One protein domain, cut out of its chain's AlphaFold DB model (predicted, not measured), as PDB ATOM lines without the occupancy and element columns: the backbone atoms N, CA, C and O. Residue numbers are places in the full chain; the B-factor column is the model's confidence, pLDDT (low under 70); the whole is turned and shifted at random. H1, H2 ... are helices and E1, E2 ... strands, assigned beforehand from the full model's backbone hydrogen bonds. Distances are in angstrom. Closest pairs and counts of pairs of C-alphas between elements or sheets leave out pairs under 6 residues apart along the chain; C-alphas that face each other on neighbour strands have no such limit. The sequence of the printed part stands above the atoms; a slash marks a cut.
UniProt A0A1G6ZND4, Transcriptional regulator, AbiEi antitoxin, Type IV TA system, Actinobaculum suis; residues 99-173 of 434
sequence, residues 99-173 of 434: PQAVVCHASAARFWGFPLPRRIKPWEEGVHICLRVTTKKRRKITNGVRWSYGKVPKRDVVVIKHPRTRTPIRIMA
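What this domain is: This is residues 99 to 173 of the 434 residues of the protein "Transcriptional regulator, AbiEi antitoxin, Type IV TA system" of Actinobaculum suis (UniProt A0A1G6ZND4). Little regular structure is present: two small two-stranded sheets, parallel E1 E2 and the antiparallel hairpin E3 E4, with short helix H1 beside E1 and E4 and loops around. Of 75 printed residues, the named elements, in order H1, E1, E2, E3, E4, hold only 27; the class is mixed. The whole is compact, radius of gyration of the C-alphas 12.7 A, spanning 34 by 29 by 23 A.

How they stand to each other: Look first at E1, residues 129 to 133, and E2, residues 145 to 149: parallel at 27 degrees, N 131 to O 146 3.1 A. E3, residues 157 to 161, and E4, residues 168 to 172, form an antiparallel hairpin at 148 degrees, N 158 to O 171 2.8 A. E1 and E4 are near each other. In H1, residues 105 to 111, every O i to N i+4 pair is within hydrogen-bond range. Its closest C-alphas to E1 are Ser 107 and Cys 130, 5.4 A; to E4, Ala 108 and Met 172, 6.2 A.

Where its parts are: Find C-alpha 105 at (8.613, 4.594, 5.093), where H1 begins its 10.0 A. E1 spans 13.1 A, E2 12.7 A, E3 and E4 13.3 A each; E4 ends at C-alpha 172, (4.067, -1.662, 2.278).

The domain as a whole: The farthest C-alphas, Arg 118 and Lys 136, are 34.2 A apart. The printed part has no cut; links H1 to E1 and E1 to E2 are long. Residues 136 to 143 have pLDDT under 70.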
ATOM      1  N   PRO A  99      -7.254   5.977  -3.422       90.75
ATOM      2  CA  PRO A  99      -7.287   4.525  -3.239       90.75
ATOM      3  C   PRO A  99      -6.001   3.821  -3.677       90.75
ATOM      4  O   PRO A  99      -5.625   2.799  -3.113       90.75
ATOM      5  N   GLN A 100      -5.297   4.363  -4.669       89.94
ATOM      6  CA  GLN A 100      -4.037   3.843  -5.199       89.94
ATOM      7  C   GLN A 100      -2.800   4.167  -4.346       89.94
ATOM      8  O   GLN A 100      -1.714   3.668  -4.651       89.94
ATOM      9  N   ALA A 101      -2.918   5.033  -3.335       92.94
ATOM     10  CA  ALA A 101      -1.799   5.384  -2.469       92.94
ATOM     11  C   ALA A 101      -1.425   4.206  -1.562       92.94
ATOM     12  O   ALA A 101      -2.291   3.512  -1.038       92.94
ATOM     13  N   VAL A 102      -0.122   3.999  -1.370       97.31
ATOM     14  CA  VAL A 102       0.426   2.958  -0.496       97.31
ATOM     15  C   VAL A 102       1.198   3.607   0.645       97.31
ATOM     16  O   VAL A 102       2.107   4.403   0.410       97.31
ATOM     17  N   VAL A 103       0.864   3.258   1.882       97.88
ATOM     18  CA  VAL A 103       1.572   3.707   3.087       97.88
ATOM     19  C   VAL A 103       2.988   3.134   3.092       97.88
ATOM     20  O   VAL A 103       3.170   1.935   2.891       97.88
ATOM     21  N   CYS A 104       4.003   3.977   3.292       95.94
ATOM     22  CA  CYS A 104       5.417   3.603   3.159       95.94
ATOM     23  C   CYS A 104       6.303   4.278   4.219       95.94
ATOM     24  O   CYS A 104       5.818   5.072   5.022       95.94
ATOM     25  N   HIS A 105       7.609   3.980   4.210       95.00
ATOM     26  CA  HIS A 105       8.613   4.594   5.093       95.00
ATOM     27  C   HIS A 105       8.180   4.605   6.575       95.00
ATOM     28  O   HIS A 105       7.747   3.573   7.082       95.00
ATOM     29  N   ALA A 106       8.292   5.749   7.263       96.00
ATOM     30  CA  ALA A 106       8.030   5.864   8.696       96.00
ATOM     31  C   ALA A 106       6.593   5.463   9.064       96.00
ATOM     32  O   ALA A 106       6.411   4.730  10.024       96.00
ATOM     33  N   SER A 107       5.588   5.843   8.268       97.44
ATOM     34  CA  SER A 107       4.196   5.437   8.518       97.44
ATOM     35  C   SER A 107       3.993   3.925   8.432       97.44
ATOM     36  O   SER A 107       3.294   3.354   9.259       97.44
ATOM     37  N   ALA A 108       4.622   3.255   7.460       98.06
ATOM     38  CA  ALA A 108       4.545   1.796   7.381       98.06
ATOM     39  C   ALA A 108       5.309   1.132   8.536       98.06
ATOM     40  O   ALA A 108       4.817   0.173   9.116       98.06
ATOM     41  N   ALA A 109       6.484   1.655   8.898       97.75
ATOM     42  CA  ALA A 109       7.273   1.140  10.013       97.75
ATOM     43  C   ALA A 109       6.542   1.279  11.361       97.75
ATOM     44  O   ALA A 109       6.501   0.316  12.124       97.75
ATOM     45  N   ARG A 110       5.898   2.428  11.617       97.62
ATOM     46  CA  ARG A 110       5.039   2.645  12.793       97.62
ATOM     47  C   ARG A 110       3.846   1.702  12.802       97.62
ATOM     48  O   ARG A 110       3.591   1.066  13.815       97.62
ATOM     49  N   PHE A 111       3.165   1.556  11.663       97.56
ATOM     50  CA  PHE A 111       2.050   0.619  11.540       97.56
ATOM     51  C   PHE A 111       2.462  -0.825  11.870       97.56
ATOM     52  O   PHE A 111       1.716  -1.546  12.526       97.56
ATOM     53  N   TRP A 112       3.655  -1.248  11.444       97.12
ATOM     54  CA  TRP A 112       4.183  -2.581  11.748       97.12
ATOM     55  C   TRP A 112       4.822  -2.712  13.134       97.12
ATOM     56  O   TRP A 112       5.264  -3.811  13.462       97.12
ATOM     57  N   GLY A 113       4.865  -1.641  13.930       95.56
ATOM     58  CA  GLY A 113       5.411  -1.659  15.286       95.56
ATOM     59  C   GLY A 113       6.926  -1.845  15.345       95.56
ATOM     60  O   GLY A 113       7.422  -2.433  16.302       95.56
ATOM     61  N   PHE A 114       7.667  -1.397  14.327       97.25
ATOM     62  CA  PHE A 114       9.129  -1.505  14.342       97.25
ATOM     63  C   PHE A 114       9.722  -0.737  15.536       97.25
ATOM     64  O   PHE A 114       9.233   0.357  15.834       97.25
ATOM     65  N   PRO A 115      10.785  -1.252  16.186       94.81
ATOM     66  CA  PRO A 115      11.532  -0.494  17.185       94.81
ATOM     67  C   PRO A 115      12.256   0.657  16.482       94.81
ATOM     68  O   PRO A 115      13.290   0.479  15.844       94.81
ATOM     69  N   LEU A 116      11.647   1.840  16.510       94.19
ATOM     70  CA  LEU A 116      12.153   3.019  15.817       94.19
ATOM     71  C   LEU A 116      12.987   3.887  16.769       94.19
ATOM     72  O   LEU A 116      12.609   4.065  17.928       94.19
ATOM     73  N   PRO A 117      14.095   4.482  16.292       90.31
ATOM     74  CA  PRO A 117      14.883   5.396  17.103       90.31
ATOM     75  C   PRO A 117      14.103   6.679  17.400       90.31
ATOM     76  O   PRO A 117      13.294   7.120  16.584       90.31
ATOM     77  N   ARG A 118      14.416   7.338  18.525       87.06
ATOM     78  CA  ARG A 118      13.689   8.520  19.039       87.06
ATOM     79  C   ARG A 118      13.495   9.645  18.014       87.06
ATOM     80  O   ARG A 118      12.463  10.310  18.022       87.06
ATOM     81  N   ARG A 119      14.451   9.839  17.096       90.50
ATOM     82  CA  ARG A 119      14.346  10.848  16.023       90.50
ATOM     83  C   ARG A 119      13.208  10.575  15.029       90.50
ATOM     84  O   ARG A 119      12.739  11.491  14.358       90.50
ATOM     85  N   ILE A 120      12.760   9.326  14.913       91.00
ATOM     86  CA  ILE A 120      11.557   8.948  14.170       91.00
ATOM     87  C   ILE A 120      10.412   8.893  15.178       91.00
ATOM     88  O   ILE A 120      10.107   7.850  15.748       91.00
ATOM     89  N   LYS A 121       9.797  10.055  15.401       88.81
ATOM     90  CA  LYS A 121       8.759  10.226  16.417       88.81
ATOM     91  C   LYS A 121       7.568   9.273  16.205       88.81
ATOM     92  O   LYS A 121       7.173   9.026  15.049       88.81
ATOM     93  N   PRO A 122       6.929   8.812  17.300       92.50
ATOM     94  CA  PRO A 122       5.559   8.318  17.252       92.50
ATOM     95  C   PRO A 122       4.652   9.295  16.499       92.50
ATOM     96  O   PRO A 122       4.978  10.471  16.320       92.50
ATOM     97  N   TRP A 123       3.541   8.798  15.966       93.81
ATOM     98  CA  TRP A 123       2.611   9.697  15.300       93.81
ATOM     99  C   TRP A 123       1.784  10.464  16.327       93.81
ATOM    100  O   TRP A 123       1.171   9.862  17.203       93.81
ATOM    101  N   GLU A 124       1.733  11.773  16.141       90.44
ATOM    102  CA  GLU A 124       0.840  12.718  16.805       90.44
ATOM    103  C   GLU A 124       0.330  13.712  15.749       90.44
ATOM    104  O   GLU A 124       0.861  13.776  14.628       90.44
ATOM    105  N   GLU A 125      -0.716  14.473  16.073       84.50
ATOM    106  CA  GLU A 125      -1.260  15.481  15.161       84.50
ATOM    107  C   GLU A 125      -0.154  16.477  14.751       84.50
ATOM    108  O   GLU A 125       0.566  17.019  15.581       84.50
ATOM    109  N   GLY A 126       0.027  16.680  13.442       81.00
ATOM    110  CA  GLY A 126       1.123  17.486  12.884       81.00
ATOM    111  C   GLY A 126       2.324  16.679  12.375       81.00
ATOM    112  O   GLY A 126       3.018  17.140  11.464       81.00
ATOM    113  N   VAL A 127       2.530  15.438  12.835       87.19
ATOM    114  CA  VAL A 127       3.577  14.567  12.281       87.19
ATOM    115  C   VAL A 127       3.173  14.052  10.903       87.19
ATOM    116  O   VAL A 127       2.084  13.514  10.689       87.19
ATOM    117  N   HIS A 128       4.097  14.177   9.946       90.31
ATOM    118  CA  HIS A 128       3.839  13.769   8.573       90.31
ATOM    119  C   HIS A 128       3.536  12.269   8.439       90.31
ATOM    120  O   HIS A 128       4.271  11.421   8.956       90.31
ATOM    121  N   ILE A 129       2.525  11.942   7.632       93.69
ATOM    122  CA  ILE A 129       2.329  10.588   7.103       93.69
ATOM    123  C   ILE A 129       3.109  10.402   5.795       93.69
ATOM    124  O   ILE A 129       3.332  11.348   5.039       93.69
ATOM    125  N   CYS A 130       3.534   9.179   5.501       94.56
ATOM    126  CA  CYS A 130       4.324   8.853   4.316       94.56
ATOM    127  C   CYS A 130       3.508   8.006   3.334       94.56
ATOM    128  O   CYS A 130       3.226   6.832   3.588       94.56
ATOM    129  N   LEU A 131       3.180   8.581   2.177       94.31
ATOM    130  CA  LEU A 131       2.387   7.925   1.137       94.31
ATOM    131  C   LEU A 131       3.175   7.822  -0.165       94.31
ATOM    132  O   LEU A 131       3.852   8.762  -0.584       94.31
ATOM    133  N   ARG A 132       3.049   6.682  -0.841       93.25
ATOM    134  CA  ARG A 132       3.618   6.435  -2.160       93.25
ATOM    135  C   ARG A 132       2.523   6.300  -3.204       93.25
ATOM    136  O   ARG A 132       1.573   5.552  -3.009       93.25
ATOM    137  N   VAL A 133       2.692   6.973  -4.336       90.44
ATOM    138  CA  VAL A 133       1.763   6.898  -5.472       90.44
ATOM    139  C   VAL A 133       2.492   6.598  -6.774       90.44
ATOM    140  O   VAL A 133       3.645   6.987  -6.987       90.44
ATOM    141  N   THR A 134       1.786   5.924  -7.676       84.94
ATOM    142  CA  THR A 134       2.238   5.713  -9.053       84.94
ATOM    143  C   THR A 134       1.590   6.776  -9.935       84.94
ATOM    144  O   THR A 134       0.465   6.609 -10.386       84.94
ATOM    145  N   THR A 135       2.270   7.904 -10.133       77.25
ATOM    146  CA  THR A 135       1.827   8.980 -11.036       77.25
ATOM    147  C   THR A 135       3.032   9.664 -11.677       77.25
ATOM    148  O   THR A 135       4.102   9.717 -11.069       77.25
ATOM    149  N   LYS A 136       2.851  10.190 -12.896       61.44
ATOM    150  CA  LYS A 136       3.841  11.040 -13.578       61.44
ATOM    151  C   LYS A 136       3.864  12.469 -13.006       61.44
ATOM    152  O   LYS A 136       4.902  13.118 -13.035       61.44
ATOM    153  N   LYS A 137       2.750  12.948 -12.431       68.81
ATOM    154  CA  LYS A 137       2.631  14.308 -11.877       68.81
ATOM    155  C   LYS A 137       3.142  14.347 -10.432       68.81
ATOM    156  O   LYS A 137       2.454  13.890  -9.516       68.81
ATOM    157  N   ARG A 138       4.348  14.888 -10.220       65.94
ATOM    158  CA  ARG A 138       4.912  15.099  -8.877       65.94
ATOM    159  C   ARG A 138       4.134  16.205  -8.160       65.94
ATOM    160  O   ARG A 138       4.076  17.334  -8.628       65.94
ATOM    161  N   ARG A 139       3.541  15.887  -7.013       64.00
ATOM    162  CA  ARG A 139       2.977  16.867  -6.074       64.00
ATOM    163  C   ARG A 139       4.099  17.390  -5.165       64.00
ATOM    164  O   ARG A 139       4.937  16.603  -4.713       64.00
ATOM    165  N   LYS A 140       4.115  18.696  -4.870       57.44
ATOM    166  CA  LYS A 140       4.967  19.259  -3.803       57.44
ATOM    167  C   LYS A 140       4.642  18.572  -2.461       57.44
ATOM    168  O   LYS A 140       3.531  18.052  -2.288       57.44
ATOM    169  N   ILE A 141       5.595  18.561  -1.517       58.75
ATOM    170  CA  ILE A 141       5.304  18.212  -0.114       58.75
ATOM    171  C   ILE A 141       4.139  19.099   0.312       58.75
ATOM    172  O   ILE A 141       4.208  20.320   0.221       58.75
ATOM    173  N   THR A 142       3.027  18.478   0.669       63.06
ATOM    174  CA  THR A 142       1.779  19.180   0.942       63.06
ATOM    175  C   THR A 142       1.107  18.499   2.121       63.06
ATOM    176  O   THR A 142       1.113  17.275   2.231       63.06
ATOM    177  N   ASN A 143       0.479  19.296   2.985       64.12
ATOM    178  CA  ASN A 143      -0.640  18.844   3.816       64.12
ATOM    179  C   ASN A 143      -0.306  17.763   4.851       64.12
ATOM    180  O   ASN A 143      -1.018  16.768   4.927       64.12
ATOM    181  N   GLY A 144       0.781  17.884   5.617       79.50
ATOM    182  CA  GLY A 144       1.085  16.828   6.591       79.50
ATOM    183  C   GLY A 144       1.420  15.479   5.926       79.50
ATOM    184  O   GLY A 144       1.431  14.458   6.598       79.50
ATOM    185  N   VAL A 145       1.723  15.453   4.618       87.81
ATOM    186  CA  VAL A 145       2.078  14.237   3.873       87.81
ATOM    187  C   VAL A 145       3.430  14.387   3.192       87.81
ATOM    188  O   VAL A 145       3.677  15.320   2.424       87.81
ATOM    189  N   ARG A 146       4.290  13.391   3.397       90.00
ATOM    190  CA  ARG A 146       5.506  13.180   2.619       90.00
ATOM    191  C   ARG A 146       5.210  12.213   1.474       90.00
ATOM    192  O   ARG A 146       5.101  11.002   1.672       90.00
ATOM    193  N   TRP A 147       5.092  12.761   0.267       89.44
ATOM    194  CA  TRP A 147       4.833  11.982  -0.941       89.44
ATOM    195  C   TRP A 147       6.103  11.330  -1.489       89.44
ATOM    196  O   TRP A 147       7.147  11.963  -1.618       89.44
ATOM    197  N   SER A 148       5.986  10.061  -1.859       89.25
ATOM    198  CA  SER A 148       6.985   9.307  -2.613       89.25
ATOM    199  C   SER A 148       6.394   8.806  -3.928       89.25
ATOM    200  O   SER A 148       5.198   8.539  -4.026       89.25
ATOM    201  N   TYR A 149       7.235   8.644  -4.949       88.81
ATOM    202  CA  TYR A 149       6.765   8.358  -6.307       88.81
ATOM    203  C   TYR A 149       7.363   7.084  -6.889       88.81
ATOM    204  O   TYR A 149       8.541   6.768  -6.685       88.81
ATOM    205  N   GLY A 150       6.530   6.372  -7.645       87.38
ATOM    206  CA  GLY A 150       6.913   5.284  -8.539       87.38
ATOM    207  C   GLY A 150       6.182   3.975  -8.251       87.38
ATOM    208  O   GLY A 150       5.609   3.788  -7.176       87.38
ATOM    209  N   LYS A 151       6.268   3.050  -9.212       88.00
ATOM    210  CA  LYS A 151       5.574   1.757  -9.172       88.00
ATOM    211  C   LYS A 151       5.913   0.959  -7.907       88.00
ATOM    212  O   LYS A 151       7.033   1.033  -7.385       88.00
ATOM    213  N   VAL A 152       4.921   0.218  -7.424       89.69
ATOM    214  CA  VAL A 152       5.028  -0.722  -6.305       89.69
ATOM    215  C   VAL A 152       4.493  -2.067  -6.792       89.69
ATOM    216  O   VAL A 152       3.334  -2.124  -7.204       89.69
ATOM    217  N   PRO A 153       5.311  -3.131  -6.802       90.50
ATOM    218  CA  PRO A 153       4.840  -4.473  -7.127       90.50
ATOM    219  C   PRO A 153       3.717  -4.911  -6.182       90.50
ATOM    220  O   PRO A 153       3.791  -4.641  -4.986       90.50
ATOM    221  N   LYS A 154       2.713  -5.641  -6.689       91.44
ATOM    222  CA  LYS A 154       1.590  -6.133  -5.868       91.44
ATOM    223  C   LYS A 154       2.061  -6.958  -4.660       91.44
ATOM    224  O   LYS A 154       1.516  -6.793  -3.578       91.44
ATOM    225  N   ARG A 155       3.115  -7.767  -4.827       91.25
ATOM    226  CA  ARG A 155       3.725  -8.580  -3.755       91.25
ATOM    227  C   ARG A 155       4.276  -7.769  -2.573       91.25
ATOM    228  O   ARG A 155       4.410  -8.307  -1.484       91.25
ATOM    229  N   ASP A 156       4.583  -6.487  -2.785       93.38
ATOM    230  CA  ASP A 156       5.126  -5.597  -1.755       93.38
ATOM    231  C   ASP A 156       4.014  -4.811  -1.035       93.38
ATOM    232  O   ASP A 156       4.306  -3.885  -0.281       93.38
ATOM    233  N   VAL A 157       2.740  -5.130  -1.287       96.50
ATOM    234  CA  VAL A 157       1.583  -4.417  -0.737       96.50
ATOM    235  C   VAL A 157       0.701  -5.378   0.047       96.50
ATOM    236  O   VAL A 157       0.241  -6.389  -0.472       96.50
ATOM    237  N   VAL A 158       0.402  -5.006   1.286       97.50
ATOM    238  CA  VAL A 158      -0.620  -5.627   2.128       97.50
ATOM    239  C   VAL A 158      -1.818  -4.690   2.187       97.50
ATOM    240  O   VAL A 158      -1.657  -3.478   2.323       97.50
ATOM    241  N   VAL A 159      -3.028  -5.235   2.082       98.00
ATOM    242  CA  VAL A 159      -4.262  -4.462   2.249       98.00
ATOM    243  C   VAL A 159      -4.894  -4.839   3.575       98.00
ATOM    244  O   VAL A 159      -5.179  -6.007   3.817       98.00
ATOM    245  N   ILE A 160      -5.134  -3.841   4.414       97.25
ATOM    246  CA  ILE A 160      -5.891  -4.001   5.654       97.25
ATOM    247  C   ILE A 160      -7.206  -3.233   5.559       97.25
ATOM    248  O   ILE A 160      -7.340  -2.317   4.748       97.25
ATOM    249  N   LYS A 161      -8.177  -3.577   6.402       97.62
ATOM    250  CA  LYS A 161      -9.398  -2.784   6.568       97.62
ATOM    251  C   LYS A 161      -9.295  -2.001   7.867       97.62
ATOM    252  O   LYS A 161      -9.005  -2.582   8.907       97.62
ATOM    253  N   HIS A 162      -9.559  -0.701   7.808       96.75
ATOM    254  CA  HIS A 162      -9.675   0.109   9.016       96.75
ATOM    255  C   HIS A 162     -10.759  -0.482   9.944       96.75
ATOM    256  O   HIS A 162     -11.863  -0.739   9.453       96.75
ATOM    257  N   PRO A 163     -10.516  -0.653  11.260       94.25
ATOM    258  CA  PRO A 163     -11.461  -1.324  12.163       94.25
ATOM    259  C   PRO A 163     -12.865  -0.699  12.154       94.25
ATOM    260  O   PRO A 163     -13.865  -1.396  12.017       94.25
ATOM    261  N   ARG A 164     -12.920   0.636  12.200       92.38
ATOM    262  CA  ARG A 164     -14.162   1.427  12.244       92.38
ATOM    263  C   ARG A 164     -14.803   1.683  10.870       92.38
ATOM    264  O   ARG A 164     -15.927   1.268  10.608       92.38
ATOM    265  N   THR A 165     -14.087   2.343   9.957       93.94
ATOM    266  CA  THR A 165     -14.621   2.742   8.638       93.94
ATOM    267  C   THR A 165     -14.659   1.616   7.606       93.94
ATOM    268  O   THR A 165     -15.215   1.808   6.530       93.94
ATOM    269  N   ARG A 166     -14.014   0.471   7.874       95.25
ATOM    270  CA  ARG A 166     -13.787  -0.629   6.917       95.25
ATOM    271  C   ARG A 166     -13.077  -0.218   5.620       95.25
ATOM    272  O   ARG A 166     -12.965  -1.035   4.709       95.25
ATOM    273  N   THR A 167     -12.547   1.007   5.548       96.38
ATOM    274  CA  THR A 167     -11.813   1.504   4.381       96.38
ATOM    275  C   THR A 167     -10.593   0.611   4.125       96.38
ATOM    276  O   THR A 167      -9.837   0.363   5.070       96.38
ATOM    277  N   PRO A 168     -10.374   0.136   2.884       97.94
ATOM    278  CA  PRO A 168      -9.163  -0.591   2.537       97.94
ATOM    279  C   PRO A 168      -7.961   0.361   2.509       97.94
ATOM    280  O   PRO A 168      -7.957   1.348   1.777       97.94
ATOM    281  N   ILE A 169      -6.923   0.046   3.281       98.06
ATOM    282  CA  ILE A 169      -5.668   0.799   3.337       98.06
ATOM    283  C   ILE A 169      -4.563  -0.099   2.788       98.06
ATOM    284  O   ILE A 169      -4.339  -1.204   3.284       98.06
ATOM    285  N   ARG A 170      -3.870   0.379   1.752       98.25
ATOM    286  CA  ARG A 170      -2.715  -0.301   1.155       98.25
ATOM    287  C   ARG A 170      -1.452   0.103   1.907       98.25
ATOM    288  O   ARG A 170      -1.138   1.286   1.969       98.25
ATOM    289  N   ILE A 171      -0.703  -0.855   2.434       98.19
ATOM    290  CA  ILE A 171       0.501  -0.636   3.246       98.19
ATOM    291  C   ILE A 171       1.652  -1.449   2.656       98.19
ATOM    292  O   ILE A 171       1.444  -2.567   2.189       98.19
ATOM    293  N   MET A 172       2.870  -0.904   2.654       97.38
ATOM    294  CA  MET A 172       4.067  -1.662   2.278       97.38
ATOM    295  C   MET A 172       4.198  -2.911   3.150       97.38
ATOM    296  O   MET A 172       4.140  -2.804   4.373       97.38
ATOM    297  N   ALA A 173       4.407  -4.076   2.539       96.62
ATOM    298  CA  ALA A 173       4.698  -5.317   3.254       96.62
ATOM    299  C   ALA A 173       5.918  -5.147   4.175       96.62
ATOM    300  O   ALA A 173       6.797  -4.334   3.885       96.62
TER     301      ALA A 173